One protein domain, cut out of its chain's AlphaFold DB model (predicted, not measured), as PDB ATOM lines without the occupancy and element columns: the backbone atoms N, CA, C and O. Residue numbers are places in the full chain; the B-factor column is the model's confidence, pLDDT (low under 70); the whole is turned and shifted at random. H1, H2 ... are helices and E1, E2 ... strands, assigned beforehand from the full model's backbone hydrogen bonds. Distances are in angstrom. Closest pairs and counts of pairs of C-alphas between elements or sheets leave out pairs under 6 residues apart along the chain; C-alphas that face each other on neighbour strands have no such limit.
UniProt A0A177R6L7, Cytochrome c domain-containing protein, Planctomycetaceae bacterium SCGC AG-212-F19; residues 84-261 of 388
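AT A GLANCE: This is residues 84 to 261 of the 388 residues of the protein "Cytochrome c domain-containing protein" of Planctomycetaceae bacterium SCGC AG-212-F19 (UniProt A0A177R6L7). Little regular structure: among long loops, H6 packs on H1 and H3, and hairpin E1-E2 makes one corner. The printed part has 178 residues, 59 in named elements, mostly helix, in the order H1-E1-E2-H2-H3-E3-H4-H5-H6. It is compact, radius of gyration of the C-alphas 16.2 A, spanning 44 by 41 by 31 A.

HOW THE PARTS SIT: E1, residues 117 to 120, and E2, 124 to 127, form an antiparallel hairpin, N 118 and O 126 2.8 A apart. H6, 248 to 259, touches H1, 84 to 94, at a steep tilt of 51 degrees, closest C-alphas Ile 87 and Ile 254, 6.5 A. H6 touches H3, 168 to 174, with residues 251 to 255 alone, closest C-alphas Ile 173 and Lys 251, 6.9 A. Helix O i to N i+4 pairs are within hydrogen-bond range, except in H1, 4 of 7, and H4, 208 to 213, 0 of 2, with 2 of 3 O i to N i+3.

IN THESE COORDINATES: H2 is 128 to 134, E3 198 to 200, H5 226 to 230; H6 ends at C-alpha 259 (199.183, 162.038, 199.327).

THE WHOLE: The printed part has no cut; H2 to H3 is a long link.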
ATOM      1  N   PHE A  84     202.077 154.930 186.537       97.50
ATOM      2  CA  PHE A  84     202.078 154.626 185.105       97.50
ATOM      3  C   PHE A  84     200.805 155.078 184.384       97.50
ATOM      4  O   PHE A  84     200.904 155.660 183.303       97.50
ATOM      5  N   ARG A  85     199.629 154.804 184.954       96.62
ATOM      6  CA  ARG A  85     198.328 155.143 184.362       96.62
ATOM      7  C   ARG A  85     198.018 156.626 184.448       96.62
ATOM      8  O   ARG A  85     197.473 157.171 183.493       96.62
ATOM      9  N   ASP A  86     198.342 157.267 185.571       97.50
ATOM     10  CA  ASP A  86     197.813 158.598 185.869       97.50
ATOM     11  C   ASP A  86     198.882 159.697 185.826       97.50
ATOM     12  O   ASP A  86     198.606 160.798 185.357       97.50
ATOM     13  N   ILE A  87     200.113 159.428 186.274       98.69
ATOM     14  CA  ILE A  87     201.137 160.475 186.449       98.69
ATOM     15  C   ILE A  87     202.060 160.600 185.249       98.69
ATOM     16  O   ILE A  87     202.259 161.706 184.741       98.69
ATOM     17  N   LYS A  88     202.610 159.485 184.762       98.38
ATOM     18  CA  LYS A  88     203.532 159.477 183.625       98.38
ATOM     19  C   LYS A  88     202.942 160.192 182.400       98.38
ATOM     20  O   LYS A  88     203.643 161.040 181.853       98.38
ATOM     21  N   PRO A  89     201.661 159.994 182.014       98.31
ATOM     22  CA  PRO A  89     201.085 160.718 180.880       98.31
ATOM     23  C   PRO A  89     201.049 162.240 181.078       98.31
ATOM     24  O   PRO A  89     201.219 162.990 180.116       98.31
ATOM     25  N   ILE A  90     200.855 162.716 182.314       98.75
ATOM     26  CA  ILE A  90     200.876 164.151 182.635       98.75
ATOM     27  C   ILE A  90     202.296 164.701 182.472       98.75
ATOM     28  O   ILE A  90     202.478 165.744 181.831       98.75
ATOM     29  N   LEU A  91     203.289 163.991 183.020       98.62
ATOM     30  CA  LEU A  91     204.703 164.369 182.954       98.62
ATOM     31  C   LEU A  91     205.220 164.371 181.512       98.62
ATOM     32  O   LEU A  91     205.816 165.361 181.086       98.62
ATOM     33  N   ASP A  92     204.939 163.317 180.746       98.25
ATOM     34  CA  ASP A  92     205.347 163.184 179.345       98.25
ATOM     35  C   ASP A  92     204.778 164.335 178.499       98.25
ATOM     36  O   ASP A  92     205.487 164.963 177.713       98.25
ATOM     37  N   ARG A  93     203.491 164.651 178.694       98.38
ATOM     38  CA  ARG A  93     202.774 165.671 177.916       98.38
ATOM     39  C   ARG A  93     203.192 167.101 178.261       98.38
ATOM     40  O   ARG A  93     203.218 167.961 177.378       98.38
ATOM     41  N   SER A  94     203.434 167.377 179.541       98.44
ATOM     42  CA  SER A  94     203.466 168.757 180.050       98.44
ATOM     43  C   SER A  94     204.831 169.175 180.605       98.44
ATOM     44  O   SER A  94     205.075 170.367 180.759       98.44
ATOM     45  N   CYS A  95     205.733 168.227 180.886       97.38
ATOM     46  CA  CYS A  95     206.979 168.499 181.613       97.38
ATOM     47  C   CYS A  95     208.236 167.999 180.882       97.38
ATOM     48  O   CYS A  95     209.244 168.710 180.837       97.38
ATOM     49  N   ALA A  96     208.190 166.797 180.299       96.69
ATOM     50  CA  ALA A  96     209.362 166.090 179.773       96.69
ATOM     51  C   ALA A  96     210.128 166.868 178.688       96.69
ATOM     52  O   ALA A  96     211.349 166.768 178.617       96.69
ATOM     53  N   ALA A  97     209.447 167.702 177.895       95.06
ATOM     54  CA  ALA A  97     210.091 168.499 176.849       95.06
ATOM     55  C   ALA A  97     211.154 169.478 177.391       95.06
ATOM     56  O   ALA A  97     212.155 169.718 176.720       95.06
ATOM     57  N   CYS A  98     210.962 170.019 178.602       93.94
ATOM     58  CA  CYS A  98     211.960 170.850 179.291       93.94
ATOM     59  C   CYS A  98     212.848 170.031 180.241       93.94
ATOM     60  O   CYS A  98     213.988 170.407 180.502       93.94
ATOM     61  N   HIS A  99     212.319 168.930 180.772       95.62
ATOM     62  CA  HIS A  99     212.951 168.081 181.780       95.62
ATOM     63  C   HIS A  99     213.469 166.770 181.176       95.62
ATOM     64  O   HIS A  99     213.130 165.687 181.645       95.62
ATOM     65  N   THR A 100     214.272 166.860 180.119       95.12
ATOM     66  CA  THR A 100     214.781 165.686 179.396       95.12
ATOM     67  C   THR A 100     216.254 165.425 179.689       95.12
ATOM     68  O   THR A 100     217.056 166.355 179.750       95.12
ATOM     69  N   GLY A 101     216.643 164.152 179.782       94.19
ATOM     70  CA  GLY A 101     218.041 163.726 179.920       94.19
ATOM     71  C   GLY A 101     218.932 164.038 178.709       94.19
ATOM     72  O   GLY A 101     220.108 163.686 178.714       94.19
ATOM     73  N   LYS A 102     218.380 164.661 177.661       91.88
ATOM     74  CA  LYS A 102     219.089 165.074 176.438       91.88
ATOM     75  C   LYS A 102     219.667 166.492 176.509       91.88
ATOM     76  O   LYS A 102     220.309 166.915 175.553       91.88
ATOM     77  N   LEU A 103     219.390 167.235 177.580       89.06
ATOM     78  CA  LEU A 103     219.866 168.605 177.781       89.06
ATOM     79  C   LEU A 103     220.990 168.629 178.822       89.06
ATOM     80  O   LEU A 103     220.922 167.914 179.818       89.06
ATOM     81  N   ASP A 104     221.978 169.502 178.627       82.38
ATOM     82  CA  ASP A 104     223.100 169.650 179.567       82.38
ATOM     83  C   ASP A 104     222.714 170.455 180.823       82.38
ATOM     84  O   ASP A 104     223.193 170.176 181.918       82.38
ATOM     85  N   ASN A 105     221.803 171.429 180.686       85.31
ATOM     86  CA  ASN A 105     221.352 172.312 181.769       85.31
ATOM     87  C   ASN A 105     219.854 172.137 182.026       85.31
ATOM     88  O   ASN A 105     219.026 172.946 181.600       85.31
ATOM     89  N   ILE A 106     219.495 171.047 182.695       92.12
ATOM     90  CA  ILE A 106     218.098 170.687 182.938       92.12
ATOM     91  C   ILE A 106     217.537 171.524 184.097       92.12
ATOM     92  O   ILE A 106     218.122 171.515 185.186       92.12
ATOM     93  N   PRO A 107     216.391 172.215 183.927       91.06
ATOM     94  CA  PRO A 107     215.777 172.989 184.997       91.06
ATOM     95  C   PRO A 107     215.584 172.170 186.278       91.06
ATOM     96  O   PRO A 107     215.041 171.063 186.270       91.06
ATOM     97  N   GLY A 108     216.062 172.727 187.391       92.44
ATOM     98  CA  GLY A 108     215.988 172.103 188.709       92.44
ATOM     99  C   GLY A 108     216.759 170.790 188.851       92.44
ATOM    100  O   GLY A 108     216.524 170.108 189.837       92.44
ATOM    101  N   ASN A 109     217.630 170.413 187.904       95.00
ATOM    102  CA  ASN A 109     218.323 169.118 187.864       95.00
ATOM    103  C   ASN A 109     217.374 167.904 187.952       95.00
ATOM    104  O   ASN A 109     217.687 166.886 188.580       95.00
ATOM    105  N   LEU A 110     216.203 168.002 187.319       96.75
ATOM    106  CA  LEU A 110     215.178 166.960 187.322       96.75
ATOM    107  C   LEU A 110     214.919 166.437 185.908       96.75
ATOM    108  O   LEU A 110     214.378 167.159 185.076       96.75
ATOM    109  N   VAL A 111     215.262 165.170 185.669       97.62
ATOM    110  CA  VAL A 111     214.928 164.429 184.441       97.62
ATOM    111  C   VAL A 111     213.605 163.694 184.637       97.62
ATOM    112  O   VAL A 111     213.458 162.961 185.617       97.62
ATOM    113  N   LEU A 112     212.671 163.881 183.704       98.12
ATOM    114  CA  LEU A 112     211.317 163.329 183.721       98.12
ATOM    115  C   LEU A 112     211.015 162.385 182.547       98.12
ATOM    116  O   LEU A 112     209.904 161.871 182.466       98.12
ATOM    117  N   ASP A 113     211.994 162.090 181.691       97.62
ATOM    118  CA  ASP A 113     211.892 161.136 180.575       97.62
ATOM    119  C   ASP A 113     212.868 159.945 180.685       97.62
ATOM    120  O   ASP A 113     213.248 159.346 179.679       97.62
ATOM    121  N   ASP A 114     213.303 159.597 181.901       97.69
ATOM    122  CA  ASP A 114     214.186 158.452 182.127       97.69
ATOM    123  C   ASP A 114     213.389 157.175 182.423       97.69
ATOM    124  O   ASP A 114     212.945 156.940 183.546       97.69
ATOM    125  N   ASP A 115     213.261 156.313 181.419       96.25
ATOM    126  CA  ASP A 115     212.621 155.001 181.548       96.25
ATOM    127  C   ASP A 115     213.612 153.873 181.895       96.25
ATOM    128  O   ASP A 115     213.235 152.698 181.933       96.25
ATOM    129  N   LYS A 116     214.891 154.186 182.169       97.06
ATOM    130  CA  LYS A 116     215.864 153.159 182.566       97.06
ATOM    131  C   LYS A 116     215.432 152.500 183.880       97.06
ATOM    132  O   LYS A 116     215.091 153.213 184.826       97.06
ATOM    133  N   PRO A 117     215.478 151.161 183.975       96.69
ATOM    134  CA  PRO A 117     215.086 150.462 185.186       96.69
ATOM    135  C   PRO A 117     216.099 150.716 186.306       96.69
ATOM    136  O   PRO A 117     217.284 150.412 186.173       96.69
ATOM    137  N   MET A 118     215.602 151.233 187.422       96.69
ATOM    138  CA  MET A 118     216.325 151.483 188.661       96.69
ATOM    139  C   MET A 118     215.858 150.494 189.722       96.69
ATOM    140  O   MET A 118     214.660 150.273 189.876       96.69
ATOM    141  N   ASP A 119     216.798 149.904 190.454       94.38
ATOM    142  CA  ASP A 119     216.493 148.928 191.498       94.38
ATOM    143  C   ASP A 119     216.207 149.621 192.839       94.38
ATOM    144  O   ASP A 119     217.003 150.440 193.317       94.38
ATOM    145  N   ILE A 120     215.068 149.284 193.441       92.19
ATOM    146  CA  ILE A 120     214.717 149.606 194.819       92.19
ATOM    147  C   ILE A 120     214.507 148.279 195.546       92.19
ATOM    148  O   ILE A 120     213.558 147.554 195.256       92.19
ATOM    149  N   SER A 121     215.345 147.999 196.545       84.56
ATOM    150  CA  SER A 121     215.474 146.673 197.173       84.56
ATOM    151  C   SER A 121     214.178 146.030 197.688       84.56
ATOM    152  O   SER A 121     214.110 144.808 197.765       84.56
ATOM    153  N   TYR A 122     213.167 146.818 198.056       80.31
ATOM    154  CA  TYR A 122     211.887 146.344 198.603       80.31
ATOM    155  C   TYR A 122     210.682 146.591 197.680       80.31
ATOM    156  O   TYR A 122     209.565 146.237 198.043       80.31
ATOM    157  N   VAL A 123     210.894 147.200 196.509       85.69
ATOM    158  CA  VAL A 123     209.835 147.473 195.519       85.69
ATOM    159  C   VAL A 123     210.085 146.673 194.245       85.69
ATOM    160  O   VAL A 123     209.171 146.050 193.723       85.69
ATOM    161  N   GLY A 124     211.327 146.639 193.763       90.50
ATOM    162  CA  GLY A 124     211.712 146.057 192.483       90.50
ATOM    163  C   GLY A 124     212.240 147.117 191.519       90.50
ATOM    164  O   GLY A 124     212.764 148.155 191.929       90.50
ATOM    165  N   LYS A 125     212.124 146.845 190.215       95.56
ATOM    166  CA  LYS A 125     212.602 147.752 189.164       95.56
ATOM    167  C   LYS A 125     211.552 148.805 188.836       95.56
ATOM    168  O   LYS A 125     210.449 148.465 188.424       95.56
ATOM    169  N   VAL A 126     211.933 150.072 188.938       97.12
ATOM    170  CA  VAL A 126     211.088 151.228 188.608       97.12
ATOM    171  C   VAL A 126     211.739 152.091 187.526       97.12
ATOM    172  O   VAL A 126     212.962 152.064 187.392       97.12
ATOM    173  N   PRO A 127     210.981 152.895 186.766       98.06
ATOM    174  CA  PRO A 127     211.565 153.871 185.848       98.06
ATOM    175  C   PRO A 127     212.432 154.907 186.576       98.06
ATOM    176  O   PRO A 127     212.124 155.330 187.694       98.06
ATOM    177  N   GLY A 128     213.491 155.374 185.924       98.25
ATOM    178  CA  GLY A 128     214.382 156.405 186.447       98.25
ATOM    179  C   GLY A 128     213.682 157.720 186.809       98.25
ATOM    180  O   GLY A 128     214.060 158.351 187.800       98.25
ATOM    181  N   THR A 129     212.656 158.127 186.063       98.50
ATOM    182  CA  THR A 129     211.809 159.284 186.387       98.50
ATOM    183  C   THR A 129     211.109 159.093 187.728       98.50
ATOM    184  O   THR A 129     211.208 159.959 188.599       98.50
ATOM    185  N   TYR A 130     210.461 157.938 187.930       98.56
ATOM    186  CA  TYR A 130     209.836 157.605 189.208       98.56
ATOM    187  C   TYR A 130     210.872 157.622 190.332       98.56
ATOM    188  O   TYR A 130     210.645 158.261 191.353       98.56
ATOM    189  N   PHE A 131     212.041 157.002 190.133       98.31
ATOM    190  CA  PHE A 131     213.093 156.962 191.152       98.31
ATOM    191  C   PHE A 131     213.506 158.370 191.607       98.31
ATOM    192  O   PHE A 131     213.560 158.649 192.801       98.31
ATOM    193  N   ARG A 132     213.748 159.286 190.662       98.00
ATOM    194  CA  ARG A 132     214.164 160.671 190.953       98.00
ATOM    195  C   ARG A 132     213.103 161.481 191.687       98.00
ATOM    196  O   ARG A 132     213.454 162.376 192.450       98.00
ATOM    197  N   LEU A 133     211.828 161.184 191.451       98.31
ATOM    198  CA  LEU A 133     210.717 161.843 192.131       98.31
ATOM    199  C   LEU A 133     210.441 161.220 193.500       98.31
ATOM    200  O   LEU A 133     210.375 161.948 194.483       98.31
ATOM    201  N   ALA A 134     210.309 159.900 193.567       97.31
ATOM    202  CA  ALA A 134     209.654 159.191 194.662       97.31
ATOM    203  C   ALA A 134     210.523 158.110 195.333       97.31
ATOM    204  O   ALA A 134     210.016 157.354 196.149       97.31
ATOM    205  N   ALA A 135     211.824 158.004 195.035       96.50
ATOM    206  CA  ALA A 135     212.684 157.030 195.727       96.50
ATOM    207  C   ALA A 135     214.154 157.445 195.920       96.50
ATOM    208  O   ALA A 135     214.947 156.678 196.472       96.50
ATOM    209  N   ASP A 136     214.549 158.651 195.516       96.56
ATOM    210  CA  ASP A 136     215.931 159.120 195.605       96.56
ATOM    211  C   ASP A 136     216.294 159.696 196.984       96.56
ATOM    212  O   ASP A 136     216.869 160.780 197.093       96.56
ATOM    213  N   ARG A 137     215.996 158.969 198.069       94.19
ATOM    214  CA  ARG A 137     216.241 159.443 199.447       94.19
ATOM    215  C   ARG A 137     217.714 159.755 199.725       94.19
ATOM    216  O   ARG A 137     218.030 160.601 200.555       94.19
ATOM    217  N   GLN A 138     218.623 159.089 199.017       94.56
ATOM    218  CA  GLN A 138     220.066 159.307 199.132       94.56
ATOM    219  C   GLN A 138     220.565 160.519 198.326       94.56
ATOM    220  O   GLN A 138     221.745 160.845 198.409       94.56
ATOM    221  N   GLY A 139     219.707 161.179 197.540       95.12
ATOM    222  CA  GLY A 139     220.101 162.310 196.700       95.12
ATOM    223  C   GLY A 139     221.176 161.930 195.683       95.12
ATOM    224  O   GLY A 139     222.158 162.660 195.503       95.12
ATOM    225  N   LYS A 140     221.045 160.756 195.052       95.44
ATOM    226  CA  LYS A 140     221.949 160.309 193.982       95.44
ATOM    227  C   LYS A 140     221.867 161.268 192.798       95.44
ATOM    228  O   LYS A 140     222.902 161.613 192.228       95.44
ATOM    229  N   PHE A 141     220.668 161.750 192.499       95.12
ATOM    230  CA  PHE A 141     220.364 162.684 191.426       95.12
ATOM    231  C   PHE A 141     219.940 164.049 191.980       95.12
ATOM    232  O   PHE A 141     219.734 164.223 193.181       95.12
ATOM    233  N   GLY A 142     219.805 165.032 191.089       94.00
ATOM    234  CA  GLY A 142     219.343 166.365 191.462       94.00
ATOM    235  C   GLY A 142     220.323 167.146 192.336       94.00
ATOM    236  O   GLY A 142     221.511 166.828 192.439       94.00
ATOM    237  N   HIS A 143     219.800 168.196 192.969       95.44
ATOM    238  CA  HIS A 143     220.525 168.936 194.002       95.44
ATOM    239  C   HIS A 143     220.698 168.081 195.258       95.44
ATOM    240  O   HIS A 143     219.790 167.336 195.640       95.44
ATOM    241  N   LYS A 144     221.860 168.197 195.905       94.56
ATOM    242  CA  LYS A 144     222.186 167.389 197.080       94.56
ATOM    243  C   LYS A 144     221.374 167.821 198.306       94.56
ATOM    244  O   LYS A 144     221.050 168.993 198.441       94.56
ATOM    245  N   PRO A 145     221.026 166.893 199.207       93.75
ATOM    246  CA  PRO A 145     220.478 167.253 200.507       93.75
ATOM    247  C   PRO A 145     221.563 167.905 201.370       93.75
ATOM    248  O   PRO A 145     222.677 167.391 201.470       93.75
ATOM    249  N   ILE A 146     221.214 168.983 202.068       90.88
ATOM    250  CA  ILE A 146     222.149 169.736 202.922       90.88
ATOM    251  C   ILE A 146     222.726 168.923 204.097       90.88
ATOM    252  O   ILE A 146     223.823 169.204 204.562       90.88
ATOM    253  N   ILE A 147     222.014 167.883 204.548       86.88
ATOM    254  CA  ILE A 147     222.369 167.033 205.701       86.88
ATOM    255  C   ILE A 147     222.655 165.577 205.292       86.88
ATOM    256  O   ILE A 147     222.404 164.638 206.058       86.88
ATOM    257  N   GLY A 148     223.140 165.385 204.059       87.69
ATOM    258  CA  GLY A 148     223.642 164.116 203.512       87.69
ATOM    259  C   GLY A 148     222.588 163.178 202.912       87.69
ATOM    260  O   GLY A 148     222.891 162.457 201.965       87.69
ATOM    261  N   ALA A 149     221.345 163.213 203.399       93.00
ATOM    262  CA  ALA A 149     220.215 162.467 202.837       93.00
ATOM    263  C   ALA A 149     218.900 163.235 203.021       93.00
ATOM    264  O   ALA A 149     218.761 164.028 203.958       93.00
ATOM    265  N   TRP A 150     217.916 162.963 202.164       93.31
ATOM    266  CA  TRP A 150     216.536 163.390 202.376       93.31
ATOM    267  C   TRP A 150     215.932 162.599 203.546       93.31
ATOM    268  O   TRP A 150     216.116 161.385 203.654       93.31
ATOM    269  N   ARG A 151     215.252 163.289 204.470       87.69
ATOM    270  CA  ARG A 151     214.787 162.715 205.745       87.69
ATOM    271  C   ARG A 151     213.265 162.659 205.843       87.69
ATOM    272  O   ARG A 151     212.551 163.295 205.076       87.69
ATOM    273  N   GLN A 152     212.779 161.935 206.854       87.25
ATOM    274  CA  GLN A 152     211.353 161.806 207.170       87.25
ATOM    275  C   GLN A 152     210.558 161.286 205.960       87.25
ATOM    276  O   GLN A 152     210.837 160.189 205.474       87.25
ATOM    277  N   PHE A 153     209.590 162.067 205.486       91.00
ATOM    278  CA  PHE A 153     208.743 161.748 204.343       91.00
ATOM    279  C   PHE A 153     209.306 162.251 203.008       91.00
ATOM    280  O   PHE A 153     208.690 162.016 201.974       91.00
ATOM    281  N   ASN A 154     210.454 162.941 202.980       94.62
ATOM    282  CA  ASN A 154     211.080 163.329 201.717       94.62
ATOM    283  C   ASN A 154     211.583 162.081 200.988       94.62
ATOM    284  O   ASN A 154     212.543 161.442 201.425       94.62
ATOM    285  N   ALA A 155     210.949 161.768 199.865       96.06
ATOM    286  CA  ALA A 155     211.385 160.711 198.965       96.06
ATOM    287  C   ALA A 155     212.507 161.190 198.036       96.06
ATOM    288  O   ALA A 155     213.359 160.411 197.624       96.06
ATOM    289  N   SER A 156     212.522 162.491 197.748       97.44
ATOM    290  CA  SER A 156     213.558 163.204 197.007       97.44
ATOM    291  C   SER A 156     213.545 164.684 197.413       97.44
ATOM    292  O   SER A 156     212.851 165.081 198.356       97.44
ATOM    293  N   ARG A 157     214.255 165.534 196.659       96.56
ATOM    294  CA  ARG A 157     214.087 166.992 196.735       96.56
ATOM    295  C   ARG A 157     212.649 167.424 196.443       96.56
ATOM    296  O   ARG A 157     212.146 168.373 197.032       96.56
ATOM    297  N   TYR A 158     212.018 166.785 195.463       97.94
ATOM    298  CA  TYR A 158     210.824 167.317 194.809       97.94
ATOM    299  C   TYR A 158     209.532 166.860 195.483       97.94
ATOM    300  O   TYR A 158     208.524 167.562 195.400       97.94
ATOM    301  N   VAL A 159     209.568 165.701 196.147       98.50
ATOM    302  CA  VAL A 159     208.390 165.042 196.712       98.50
ATOM    303  C   VAL A 159     208.605 164.677 198.179       98.50
ATOM    304  O   VAL A 159     209.591 164.030 198.548       98.50
ATOM    305  N   ARG A 160     207.621 165.055 198.997       97.69
ATOM    306  CA  ARG A 160     207.354 164.507 200.326       97.69
ATOM    307  C   ARG A 160     206.127 163.603 200.249       97.69
ATOM    308  O   ARG A 160     205.014 164.093 200.066       97.69
ATOM    309  N   GLU A 161     206.334 162.303 200.406       97.00
ATOM    310  CA  GLU A 161     205.263 161.303 200.446       97.00
ATOM    311  C   GLU A 161     204.237 161.654 201.532       97.00
ATOM    312  O   GLU A 161     204.598 162.122 202.613       97.00
ATOM    313  N   PHE A 162     202.952 161.440 201.244       97.00
ATOM    314  CA  PHE A 162     201.826 161.723 202.146       97.00
ATOM    315  C   PHE A 162     201.654 163.209 202.527       97.00
ATOM    316  O   PHE A 162     200.860 163.532 203.410       97.00
ATOM    317  N   GLN A 163     202.426 164.122 201.918       96.75
ATOM    318  CA  GLN A 163     202.412 165.555 202.221       96.75
ATOM    319  C   GLN A 163     202.543 166.388 200.937       96.75
ATOM    320  O   GLN A 163     203.505 167.143 200.744       96.75
ATOM    321  N   SER A 164     201.549 166.294 200.053       97.56
ATOM    322  CA  SER A 164     201.495 167.030 198.782       97.56
ATOM    323  C   SER A 164     201.709 168.534 198.965       97.56
ATOM    324  O   SER A 164     202.539 169.135 198.285       97.56
ATOM    325  N   ARG A 165     201.051 169.139 199.961       96.81
ATOM    326  CA  ARG A 165     201.158 170.573 200.277       96.81
ATOM    327  C   ARG A 165     202.563 171.017 200.685       96.81
ATOM    328  O   ARG A 165     202.825 172.210 200.611       96.81
ATOM    329  N   ARG A 166     203.454 170.097 201.083       96.31
ATOM    330  CA  ARG A 166     204.867 170.352 201.437       96.31
ATOM    331  C   ARG A 166     205.863 169.902 200.361       96.31
ATOM    332  O   ARG A 166     207.067 169.893 200.605       96.31
ATOM    333  N   SER A 167     205.379 169.463 199.202       98.06
ATOM    334  CA  SER A 167     206.223 168.979 198.113       98.06
ATOM    335  C   SER A 167     206.570 170.113 197.151       98.06
ATOM    336  O   SER A 167     205.674 170.751 196.599       98.06
ATOM    337  N   LEU A 168     207.865 170.316 196.880       97.62
ATOM    338  CA  LEU A 168     208.340 171.352 195.954       97.62
ATOM    339  C   LEU A 168     207.715 171.215 194.556       97.62
ATOM    340  O   LEU A 168     207.393 172.225 193.932       97.62
ATOM    341  N   LEU A 169     207.496 169.986 194.071       98.31
ATOM    342  CA  LEU A 169     206.803 169.742 192.802       98.31
ATOM    343  C   LEU A 169     205.407 170.384 192.787       98.31
ATOM    344  O   LEU A 169     205.032 171.030 191.811       98.31
ATOM    345  N   VAL A 170     204.653 170.248 193.878       98.56
ATOM    346  CA  VAL A 170     203.306 170.817 193.993       98.56
ATOM    347  C   VAL A 170     203.380 172.339 194.083       98.56
ATOM    348  O   VAL A 170     202.628 173.011 193.381       98.56
ATOM    349  N   TRP A 171     204.325 172.901 194.843       98.50
ATOM    350  CA  TRP A 171     204.508 174.358 194.875       98.50
ATOM    351  C   TRP A 171     204.820 174.924 193.497       98.50
ATOM    352  O   TRP A 171     204.260 175.938 193.093       98.50
ATOM    353  N   LYS A 172     205.663 174.232 192.724       98.00
ATOM    354  CA  LYS A 172     205.944 174.601 191.338       98.00
ATOM    355  C   LYS A 172     204.700 174.531 190.460       98.00
ATOM    356  O   LYS A 172     204.495 175.430 189.662       98.00
ATOM    357  N   ILE A 173     203.847 173.525 190.603       97.88
ATOM    358  CA  ILE A 173     202.631 173.385 189.785       97.88
ATOM    359  C   ILE A 173     201.573 174.461 190.098       97.88
ATOM    360  O   ILE A 173     200.815 174.884 189.213       97.88
ATOM    361  N   TYR A 174     201.491 174.893 191.355       97.06
ATOM    362  CA  TYR A 174     200.528 175.906 191.795       97.06
ATOM    363  C   TYR A 174     201.081 177.332 191.752       97.06
ATOM    364  O   TYR A 174     200.303 178.268 191.623       97.06
ATOM    365  N   GLY A 175     202.404 177.494 191.738       97.06
ATOM    366  CA  GLY A 175     203.054 178.800 191.692       97.06
ATOM    367  C   GLY A 175     203.198 179.476 193.054       97.06
ATOM    368  O   GLY A 175     203.402 180.686 193.101       97.06
ATOM    369  N   GLU A 176     203.091 178.718 194.144       96.38
ATOM    370  CA  GLU A 176     203.186 179.224 195.514       96.38
ATOM    371  C   GLU A 176     203.405 178.084 196.518       96.38
ATOM    372  O   GLU A 176     203.184 176.908 196.210       96.38
ATOM    373  N   ARG A 177     203.806 178.429 197.747       96.25
ATOM    374  CA  ARG A 177     203.779 177.481 198.865       96.25
ATOM    375  C   ARG A 177     202.343 177.209 199.281       96.25
ATOM    376  O   ARG A 177     201.553 178.130 199.443       96.25
ATOM    377  N   LEU A 178     202.028 175.941 199.528       95.69
ATOM    378  CA  LEU A 178     200.680 175.526 199.923       95.69
ATOM    379  C   LEU A 178     200.603 174.989 201.347       95.69
ATOM    380  O   LEU A 178     199.521 174.612 201.783       95.69
ATOM    381  N   ASP A 179     201.703 174.923 202.087       94.75
ATOM    382  CA  ASP A 179     201.775 174.327 203.425       94.75
ATOM    383  C   ASP A 179     201.403 175.282 204.565       94.75
ATOM    384  O   ASP A 179     201.286 174.844 205.707       94.75
ATOM    385  N   GLY A 180     201.127 176.550 204.252       94.25
ATOM    386  CA  GLY A 180     200.779 177.572 205.240       94.25
ATOM    387  C   GLY A 180     201.991 178.250 205.878       94.25
ATOM    388  O   GLY A 180     201.813 179.010 206.827       94.25
ATOM    389  N   TRP A 181     203.191 177.996 205.356       95.12
ATOM    390  CA  TRP A 181     204.409 178.709 205.727       95.12
ATOM    391  C   TRP A 181     204.900 179.593 204.588       95.12
ATOM    392  O   TRP A 181     204.554 179.407 203.420       95.12
ATOM    393  N   SER A 182     205.731 180.552 204.956       94.56
ATOM    394  CA  SER A 182     206.571 181.356 204.082       94.56
ATOM    395  C   SER A 182     207.975 180.747 203.970       94.56
ATOM    396  O   SER A 182     208.351 179.866 204.742       94.56
ATOM    397  N   ASN A 183     208.773 181.235 203.018       94.19
ATOM    398  CA  ASN A 183     210.190 180.864 202.914       94.19
ATOM    399  C   ASN A 183     210.992 181.277 204.169       94.19
ATOM    400  O   ASN A 183     211.904 180.578 204.582       94.19
ATOM    401  N   ASP A 184     210.608 182.372 204.835       93.88
ATOM    402  CA  ASP A 184     211.325 182.904 206.004       93.88
ATOM    403  C   ASP A 184     211.054 182.141 207.315       93.88
ATOM    404  O   ASP A 184     211.687 182.417 208.344       93.88
ATOM    405  N   ASP A 185     210.126 181.180 207.313       94.56
ATOM    406  CA  ASP A 185     209.801 180.387 208.503       94.56
ATOM    407  C   ASP A 185     210.883 179.352 208.837       94.56
ATOM    408  O   ASP A 185     211.030 178.981 210.004       94.56
ATOM    409  N   PHE A 186     211.699 178.954 207.854       93.81
ATOM    410  CA  PHE A 186     212.780 177.982 208.025       93.81
ATOM    411  C   PHE A 186     214.094 178.499 207.436       93.81
ATOM    412  O   PHE A 186     214.085 179.308 206.511       93.81
ATOM    413  N   PRO A 187     215.246 178.026 207.936       94.50
ATOM    414  CA  PRO A 187     216.491 178.130 207.193       94.50
ATOM    415  C   PRO A 187     216.356 177.472 205.814       94.50
ATOM    416  O   PRO A 187     215.773 176.395 205.701       94.50
ATOM    417  N   SER A 188     216.932 178.076 204.782       94.12
ATOM    418  CA  SER A 188     216.915 177.549 203.418       94.12
ATOM    419  C   SER A 188     218.217 177.871 202.684       94.12
ATOM    420  O   SER A 188     218.946 178.814 203.004       94.12
ATOM    421  N   GLU A 189     218.572 177.023 201.728       93.25
ATOM    422  CA  GLU A 189     219.770 177.177 200.900       93.25
ATOM    423  C   GLU A 189     219.548 178.239 199.810       93.25
ATOM    424  O   GLU A 189     218.627 178.126 198.998       93.25
ATOM    425  N   ALA A 190     220.406 179.263 199.750       92.31
ATOM    426  CA  ALA A 190     220.333 180.258 198.677       92.31
ATOM    427  C   ALA A 190     220.780 179.674 197.325       92.31
ATOM    428  O   ALA A 190     220.276 180.061 196.270       92.31
ATOM    429  N   VAL A 191     221.709 178.712 197.354       93.50
ATOM    430  CA  VAL A 191     222.107 177.903 196.200       93.50
ATOM    431  C   VAL A 191     221.640 176.462 196.433       93.50
ATOM    432  O   VAL A 191     222.130 175.803 197.349       93.50
ATOM    433  N   PRO A 192     220.716 175.936 195.606       93.50
ATOM    434  CA  PRO A 192     220.194 174.581 195.749       93.50
ATOM    435  C   PRO A 192     221.271 173.489 195.864       93.50
ATOM    436  O   PRO A 192     221.995 173.199 194.907       93.50
ATOM    437  N   GLY A 193     221.303 172.821 197.014       92.31
ATOM    438  CA  GLY A 193     222.212 171.740 197.369       92.31
ATOM    439  C   GLY A 193     223.547 172.164 197.972       92.31
ATOM    440  O   GLY A 193     224.395 171.296 198.180       92.31
ATOM    441  N   ASP A 194     223.747 173.455 198.250       92.62
ATOM    442  CA  ASP A 194     224.952 173.967 198.898       92.62
ATOM    443  C   ASP A 194     224.667 174.393 200.354       92.62
ATOM    444  O   ASP A 194     224.158 175.496 200.595       92.62
ATOM    445  N   PRO A 195     225.046 173.570 201.352       89.12
ATOM    446  CA  PRO A 195     224.810 173.878 202.761       89.12
ATOM    447  C   PRO A 195     225.597 175.101 203.257       89.12
ATOM    448  O   PRO A 195     225.272 175.648 204.308       89.12
ATOM    449  N   THR A 196     226.630 175.557 202.539       91.06
ATOM    450  CA  THR A 196     227.387 176.765 202.918       91.06
ATOM    451  C   THR A 196     226.624 178.055 202.623       91.06
ATOM    452  O   THR A 196     226.988 179.117 203.125       91.06
ATOM    453  N   THR A 197     225.537 177.956 201.857       93.62
ATOM    454  CA  THR A 197     224.690 179.084 201.458       93.62
ATOM    455  C   THR A 197     223.401 179.176 202.268       93.62
ATOM    456  O   THR A 197     222.458 179.849 201.854       93.62
ATOM    457  N   LEU A 198     223.332 178.488 203.411       93.69
ATOM    458  CA  LEU A 198     222.150 178.489 204.260       93.69
ATOM    459  C   LEU A 198     221.885 179.900 204.805       93.69
ATOM    460  O   LEU A 198     222.742 180.523 205.439       93.69
ATOM    461  N   THR A 199     220.675 180.391 204.573       93.88
ATOM    462  CA  THR A 199     220.192 181.679 205.065       93.88
ATOM    463  C   THR A 199     218.894 181.494 205.832       93.88
ATOM    464  O   THR A 199     218.170 180.526 205.624       93.88
ATOM    465  N   TRP A 200     218.599 182.407 206.751       94.69
ATOM    466  CA  TRP A 200     217.313 182.469 207.429       94.69
ATOM    467  C   TRP A 200     216.951 183.932 207.656       94.69
ATOM    468  O   TRP A 200     217.754 184.686 208.217       94.69
ATOM    469  N   LYS A 201     215.772 184.356 207.184       92.06
ATOM    470  CA  LYS A 201     215.310 185.757 207.258       92.06
ATOM    471  C   LYS A 201     216.320 186.737 206.651       92.06
ATOM    472  O   LYS A 201     216.651 187.771 207.233       92.06
ATOM    473  N   GLY A 202     216.881 186.353 205.503       88.50
ATOM    474  CA  GLY A 202     217.881 187.129 204.765       88.50
ATOM    475  C   GLY A 202     219.275 187.194 205.399       88.50
ATOM    476  O   GLY A 202     220.120 187.935 204.901       88.50
ATOM    477  N   GLN A 203     219.543 186.451 206.477       92.25
ATOM    478  CA  GLN A 203     220.847 186.440 207.147       92.25
ATOM    479  C   GLN A 203     221.545 185.082 207.000       92.25
ATOM    480  O   GLN A 203     220.880 184.052 207.111       92.25
ATOM    481  N   PRO A 204     222.877 185.040 206.800       93.69
ATOM    482  CA  PRO A 204     223.624 183.785 206.790       93.69
ATOM    483  C   PRO A 204     223.482 183.024 208.111       93.69
ATOM    484  O   PRO A 204     223.689 183.582 209.195       93.69
ATOM    485  N   VAL A 205     223.185 181.731 208.026       91.19
ATOM    486  CA  VAL A 205     223.081 180.848 209.189       91.19
ATOM    487  C   VAL A 205     224.470 180.332 209.553       91.19
ATOM    488  O   VAL A 205     225.084 179.577 208.808       91.19
ATOM    489  N   LYS A 206     224.978 180.750 210.717       86.44
ATOM    490  CA  LYS A 206     226.292 180.316 211.229       86.44
ATOM    491  C   LYS A 206     226.216 179.077 212.120       86.44
ATOM    492  O   LYS A 206     227.202 178.357 212.248       86.44
ATOM    493  N   ASP A 207     225.067 178.847 212.756       85.88
ATOM    494  CA  ASP A 207     224.856 177.687 213.618       85.88
ATOM    495  C   ASP A 207     224.480 176.462 212.780       85.88
ATOM    496  O   ASP A 207     223.364 176.344 212.274       85.88
ATOM    497  N   ARG A 208     225.426 175.528 212.671       81.31
ATOM    498  CA  ARG A 208     225.267 174.255 211.959       81.31
ATOM    499  C   ARG A 208     224.140 173.383 212.528       81.31
ATOM    500  O   ARG A 208     223.603 172.554 211.802       81.31
ATOM    501  N   ASN A 209     223.724 173.569 213.784       83.69
ATOM    502  CA  ASN A 209     222.606 172.802 214.354       83.69
ATOM    503  C   ASN A 209     221.270 173.109 213.654       83.69
ATOM    504  O   ASN A 209     220.382 172.250 213.598       83.69
ATOM    505  N   LEU A 210     221.145 174.304 213.067       84.56
ATOM    506  CA  LEU A 210     219.952 174.739 212.342       84.56
ATOM    507  C   LEU A 210     219.819 174.099 210.952       84.56
ATOM    508  O   LEU A 210     218.734 174.140 210.381       84.56
ATOM    509  N   GLU A 211     220.855 173.432 210.431       86.19
ATOM    510  CA  GLU A 211     220.761 172.669 209.173       86.19
ATOM    511  C   GLU A 211     219.703 171.565 209.254       86.19
ATOM    512  O   GLU A 211     219.024 171.258 208.280       86.19
ATOM    513  N   SER A 212     219.519 170.981 210.440       85.00
ATOM    514  CA  SER A 212     218.503 169.950 210.662       85.00
ATOM    515  C   SER A 212     217.063 170.474 210.602       85.00
ATOM    516  O   SER A 212     216.139 169.675 210.440       85.00
ATOM    517  N   LEU A 213     216.882 171.793 210.725       88.81
ATOM    518  CA  LEU A 213     215.594 172.482 210.662       88.81
ATOM    519  C   LEU A 213     215.303 173.070 209.282       88.81
ATOM    520  O   LEU A 213     214.215 173.610 209.089       88.81
ATOM    521  N   ALA A 214     216.258 173.012 208.353       90.81
ATOM    522  CA  ALA A 214     216.085 173.662 207.072       90.81
ATOM    523  C   ALA A 214     214.966 173.010 206.249       90.81
ATOM    524  O   ALA A 214     214.758 171.790 206.289       90.81
ATOM    525  N   ASP A 215     214.291 173.829 205.453       92.81
ATOM    526  CA  ASP A 215     213.329 173.383 204.453       92.81
ATOM    527  C   ASP A 215     213.669 174.012 203.091       92.81
ATOM    528  O   ASP A 215     214.629 174.771 202.939       92.81
ATOM    529  N   LEU A 216     212.916 173.631 202.068       93.62
ATOM    530  CA  LEU A 216     213.054 174.190 200.730       93.62
ATOM    531  C   LEU A 216     212.222 175.459 200.594       93.62
ATOM    532  O   LEU A 216     211.156 175.560 201.200       93.62
ATOM    533  N   ASP A 217     212.651 176.346 199.704       94.12
ATOM    534  CA  ASP A 217     211.907 177.543 199.324       94.12
ATOM    535  C   ASP A 217     211.127 177.355 198.024       94.12
ATOM    536  O   ASP A 217     211.565 176.668 197.093       94.12
ATOM    537  N   TYR A 218     209.990 178.044 197.920       95.12
ATOM    538  CA  TYR A 218     209.391 178.317 196.620       95.12
ATOM    539  C   TYR A 218     210.103 179.514 195.981       95.12
ATOM    540  O   TYR A 218     210.085 180.622 196.515       95.12
ATOM    541  N   THR A 219     210.717 179.289 194.820       92.38
ATOM    542  CA  THR A 219     211.399 180.320 194.027       92.38
ATOM    543  C   THR A 219     211.006 180.219 192.554       92.38
ATOM    544  O   THR A 219     210.589 179.158 192.079       92.38
ATOM    545  N   GLY A 220     211.167 181.306 191.797       90.56
ATOM    546  CA  GLY A 220     210.850 181.354 190.366       90.56
ATOM    547  C   GLY A 220     209.346 181.363 190.076       90.56
ATOM    548  O   GLY A 220     208.568 181.930 190.835       90.56
ATOM    549  N   THR A 221     208.946 180.758 188.955       91.19
ATOM    550  CA  THR A 221     207.558 180.763 188.467       91.19
ATOM    551  C   THR A 221     206.872 179.406 188.609       91.19
ATOM    552  O   THR A 221     207.523 178.372 188.828       91.19
ATOM    553  N   ALA A 222     205.550 179.425 188.404       95.88
ATOM    554  CA  ALA A 222     204.743 178.231 188.223       95.88
ATOM    555  C   ALA A 222     205.208 177.400 187.009       95.88
ATOM    556  O   ALA A 222     205.764 177.936 186.047       95.88
ATOM    557  N   MET A 223     204.958 176.092 187.066       95.56
ATOM    558  CA  MET A 223     205.323 175.097 186.064       95.56
ATOM    559  C   MET A 223     204.070 174.368 185.537       95.56
ATOM    560  O   MET A 223     203.221 173.967 186.336       95.56
ATOM    561  N   PRO A 224     203.965 174.127 184.218       96.38
ATOM    562  CA  PRO A 224     204.864 174.633 183.183       96.38
ATOM    563  C   PRO A 224     204.834 176.169 183.094       96.38
ATOM    564  O   PRO A 224     203.787 176.760 183.370       96.38
ATOM    565  N   PRO A 225     205.948 176.830 182.720       94.94
ATOM    566  CA  PRO A 225     205.967 178.280 182.570       94.94
ATOM    567  C   PRO A 225     204.943 178.734 181.517       94.94
ATOM    568  O   PRO A 225     204.783 178.040 180.502       94.94
ATOM    569  N   PRO A 226     204.274 179.889 181.693       94.50
ATOM    570  CA  PRO A 226     203.330 180.415 180.704       94.50
ATOM    571  C   PRO A 226     203.920 180.511 179.290       94.50
ATOM    572  O   PRO A 226     203.244 180.209 178.307       94.50
ATOM    573  N   GLU A 227     205.205 180.844 179.178       95.00
ATOM    574  CA  GLU A 227     205.941 180.931 177.917       95.00
ATOM    575  C   GLU A 227     206.080 179.560 177.242       95.00
ATOM    576  O   GLU A 227     206.028 179.458 176.016       95.00
ATOM    577  N   ALA A 228     206.232 178.487 178.022       95.56
ATOM    578  CA  ALA A 228     206.332 177.129 177.489       95.56
ATOM    579  C   ALA A 228     204.963 176.631 177.013       95.56
ATOM    580  O   ALA A 228     204.873 175.913 176.023       95.56
ATOM    581  N   VAL A 229     203.877 177.065 177.650       96.81
ATOM    582  CA  VAL A 229     202.516 176.805 177.156       96.81
ATOM    583  C   VAL A 229     202.247 177.585 175.862       96.81
ATOM    584  O   VAL A 229     201.697 177.044 174.898       96.81
ATOM    585  N   ALA A 230     202.689 178.845 175.800       96.12
ATOM    586  CA  ALA A 230     202.575 179.690 174.612       96.12
ATOM    587  C   ALA A 230     203.492 179.247 173.451       96.12
ATOM    588  O   ALA A 230     203.252 179.620 172.303       96.12
ATOM    589  N   GLY A 231     204.521 178.436 173.723       95.25
ATOM    590  CA  GLY A 231     205.522 178.007 172.740       95.25
ATOM    591  C   GLY A 231     206.615 179.045 172.463       95.25
ATOM    592  O   GLY A 231     207.327 178.942 171.465       95.25
ATOM    593  N   THR A 232     206.735 180.060 173.319       95.00
ATOM    594  CA  THR A 232     207.743 181.125 173.226       95.00
ATOM    595  C   THR A 232     208.959 180.863 174.111       95.00
ATOM    596  O   THR A 232     209.995 181.499 173.917       95.00
ATOM    597  N   TYR A 233     208.869 179.907 175.041       93.06
ATOM    598  CA  TYR A 233     209.986 179.503 175.889       93.06
ATOM    599  C   TYR A 233     211.130 178.933 175.056       93.06
ATOM    600  O   TYR A 233     210.926 178.067 174.203       93.06
ATOM    601  N   LYS A 234     212.347 179.405 175.322       90.88
ATOM    602  CA  LYS A 234     213.570 178.884 174.715       90.88
ATOM    603  C   LYS A 234     214.228 177.919 175.689       90.88
ATOM    604  O   LYS A 234     214.558 178.297 176.809       90.88
ATOM    605  N   GLY A 235     214.390 176.674 175.254       85.56
ATOM    606  CA  GLY A 235     215.117 175.663 176.001       85.56
ATOM    607  C   GLY A 235     216.593 176.026 176.180       85.56
ATOM    608  O   GLY A 235     217.090 176.951 175.532       85.56
ATOM    609  N   PRO A 236     217.323 175.270 177.013       81.62
ATOM    610  CA  PRO A 236     218.766 175.442 177.183       81.62
ATOM    611  C   PRO A 236     219.566 175.341 175.875       81.62
ATOM    612  O   PRO A 236     220.636 175.929 175.767       81.62
ATOM    613  N   ASP A 237     219.042 174.635 174.870       83.50
ATOM    614  CA  ASP A 237     219.624 174.519 173.528       83.50
ATOM    615  C   ASP A 237     219.183 175.644 172.564       83.50
ATOM    616  O   ASP A 237     219.443 175.585 171.361       83.50
ATOM    617  N   GLY A 238     218.479 176.661 173.071       85.88
ATOM    618  CA  GLY A 238     217.963 177.797 172.307       85.88
ATOM    619  C   GLY A 238     216.744 177.482 171.434       85.88
ATOM    620  O   GLY A 238     216.242 178.376 170.740       85.88
ATOM    621  N   LYS A 239     216.226 176.247 171.445       89.50
ATOM    622  CA  LYS A 239     215.061 175.875 170.634       89.50
ATOM    623  C   LYS A 239     213.754 176.243 171.331       89.50
ATOM    624  O   LYS A 239     213.674 176.193 172.557       89.50
ATOM    625  N   PRO A 240     212.715 176.642 170.573       92.94
ATOM    626  CA  PRO A 240     211.401 176.856 171.155       92.94
ATOM    627  C   PRO A 240     210.849 175.535 171.701       92.94
ATOM    628  O   PRO A 240     210.867 174.520 171.004       92.94
ATOM    629  N   ILE A 241     210.338 175.561 172.927       94.50
ATOM    630  CA  ILE A 241     209.638 174.435 173.544       94.50
ATOM    631  C   ILE A 241     208.178 174.825 173.728       94.50
ATOM    632  O   ILE A 241     207.871 175.900 174.247       94.50
ATOM    633  N   LYS A 242     207.284 173.923 173.321       96.50
ATOM    634  CA  LYS A 242     205.851 174.025 173.573       96.50
ATOM    635  C   LYS A 242     205.362 172.792 174.319       96.50
ATOM    636  O   LYS A 242     205.617 171.675 173.878       96.50
ATOM    637  N   VAL A 243     204.632 173.003 175.406       97.38
ATOM    638  CA  VAL A 243     203.999 171.938 176.197       97.38
ATOM    639  C   VAL A 243     202.520 172.230 176.411       97.38
ATOM    640  O   VAL A 243     202.074 173.372 176.289       97.38
ATOM    641  N   ALA A 244     201.739 171.197 176.719       98.12
ATOM    642  CA  ALA A 244     200.345 171.397 177.098       98.12
ATOM    643  C   ALA A 244     200.251 172.043 178.496       98.12
ATOM    644  O   ALA A 244     201.073 171.734 179.363       98.12
ATOM    645  N   PRO A 245     199.249 172.904 178.752       97.75
ATOM    646  CA  PRO A 245     198.976 173.370 180.105       97.75
ATOM    647  C   PRO A 245     198.472 172.219 180.989       97.75
ATOM    648  O   PRO A 245     197.857 171.268 180.501       97.75
ATOM    649  N   LEU A 246     198.680 172.339 182.302       98.19
ATOM    650  CA  LEU A 246     198.049 171.459 183.287       98.19
ATOM    651  C   LEU A 246     196.613 171.922 183.561       98.19
ATOM    652  O   LEU A 246     196.390 173.075 183.938       98.19
ATOM    653  N   SER A 247     195.650 171.017 183.410       96.62
ATOM    654  CA  SER A 247     194.279 171.204 183.892       96.62
ATOM    655  C   SER A 247     194.206 171.105 185.423       96.62
ATOM    656  O   SER A 247     195.131 170.605 186.061       96.62
ATOM    657  N   ASP A 248     193.099 171.552 186.029       95.69
ATOM    658  CA  ASP A 248     192.872 171.386 187.478       95.69
ATOM    659  C   ASP A 248     192.947 169.907 187.896       95.69
ATOM    660  O   ASP A 248     193.603 169.579 188.882       95.69
ATOM    661  N   GLU A 249     192.376 169.002 187.095       96.00
ATOM    662  CA  GLU A 249     192.419 167.569 187.387       96.00
ATOM    663  C   GLU A 249     193.829 166.983 187.246       96.00
ATOM    664  O   GLU A 249     194.201 166.135 188.055       96.00
ATOM    665  N   ASP A 250     194.666 167.468 186.319       98.19
ATOM    666  CA  ASP A 250     196.076 167.047 186.261       98.19
ATOM    667  C   ASP A 250     196.807 167.411 187.561       98.19
ATOM    668  O   ASP A 250     197.486 166.578 188.169       98.19
ATOM    669  N   LYS A 251     196.635 168.658 188.025       98.00
ATOM    670  CA  LYS A 251     197.262 169.140 189.264       98.00
ATOM    671  C   LYS A 251     196.786 168.331 190.469       98.00
ATOM    672  O   LYS A 251     197.597 167.943 191.310       98.00
ATOM    673  N   ARG A 252     195.481 168.061 190.563       96.75
ATOM    674  CA  ARG A 252     194.896 167.283 191.666       96.75
ATOM    675  C   ARG A 252     195.249 165.806 191.598       96.75
ATOM    676  O   ARG A 252     195.396 165.188 192.644       96.75
ATOM    677  N   THR A 253     195.450 165.249 190.411       98.12
ATOM    678  CA  THR A 253     195.941 163.876 190.241       98.12
ATOM    679  C   THR A 253     197.355 163.734 190.799       98.12
ATOM    680  O   THR A 253     197.602 162.821 191.581       98.12
ATOM    681  N   ILE A 254     198.249 164.689 190.518       98.69
ATOM    682  CA  ILE A 254     199.597 164.722 191.116       98.69
ATOM    683  C   ILE A 254     199.528 164.868 192.642       98.69
ATOM    684  O   ILE A 254     200.232 164.157 193.357       98.69
ATOM    685  N   VAL A 255     198.656 165.744 193.152       98.12
ATOM    686  CA  VAL A 255     198.423 165.903 194.599       98.12
ATOM    687  C   VAL A 255     197.968 164.588 195.240       98.12
ATOM    688  O   VAL A 255     198.588 164.146 196.203       98.12
ATOM    689  N   ARG A 256     196.944 163.931 194.678       97.56
ATOM    690  CA  ARG A 256     196.420 162.646 195.174       97.56
ATOM    691  C   ARG A 256     197.491 161.560 195.152       97.56
ATOM    692  O   ARG A 256     197.623 160.835 196.126       97.56
ATOM    693  N   TRP A 257     198.280 161.474 194.082       98.56
ATOM    694  CA  TRP A 257     199.378 160.512 193.993       98.56
ATOM    695  C   TRP A 257     200.402 160.702 195.110       98.56
ATOM    696  O   TRP A 257     200.771 159.733 195.771       98.56
ATOM    697  N   ILE A 258     200.817 161.943 195.376       98.62
ATOM    698  CA  ILE A 258     201.758 162.229 196.464       98.62
ATOM    699  C   ILE A 258     201.139 161.901 197.826       98.62
ATOM    700  O   ILE A 258     201.796 161.259 198.647       98.62
ATOM    701  N   ASP A 259     199.882 162.288 198.060       97.62
ATOM    702  CA  ASP A 259     199.183 162.038 199.327       97.62
ATOM    703  C   ASP A 259     198.903 160.548 199.582       97.62
ATOM    704  O   ASP A 259     198.806 160.137 200.736       97.62
ATOM    705  N   LEU A 260     198.854 159.722 198.533       96.00
ATOM    706  CA  LEU A 260     198.803 158.259 198.627       96.00
ATOM    707  C   LEU A 260     200.174 157.609 198.885       96.00
ATOM    708  O   LEU A 260     200.249 156.390 199.013       96.00
ATOM    709  N   GLY A 261     201.253 158.392 198.966       96.56
ATOM    710  CA  GLY A 261     202.609 157.868 199.155       96.56
ATOM    711  C   GLY A 261     203.318 157.502 197.855       96.56
ATOM    712  O   GLY A 261     204.214 156.670 197.866       96.56
TER     713      GLY A 261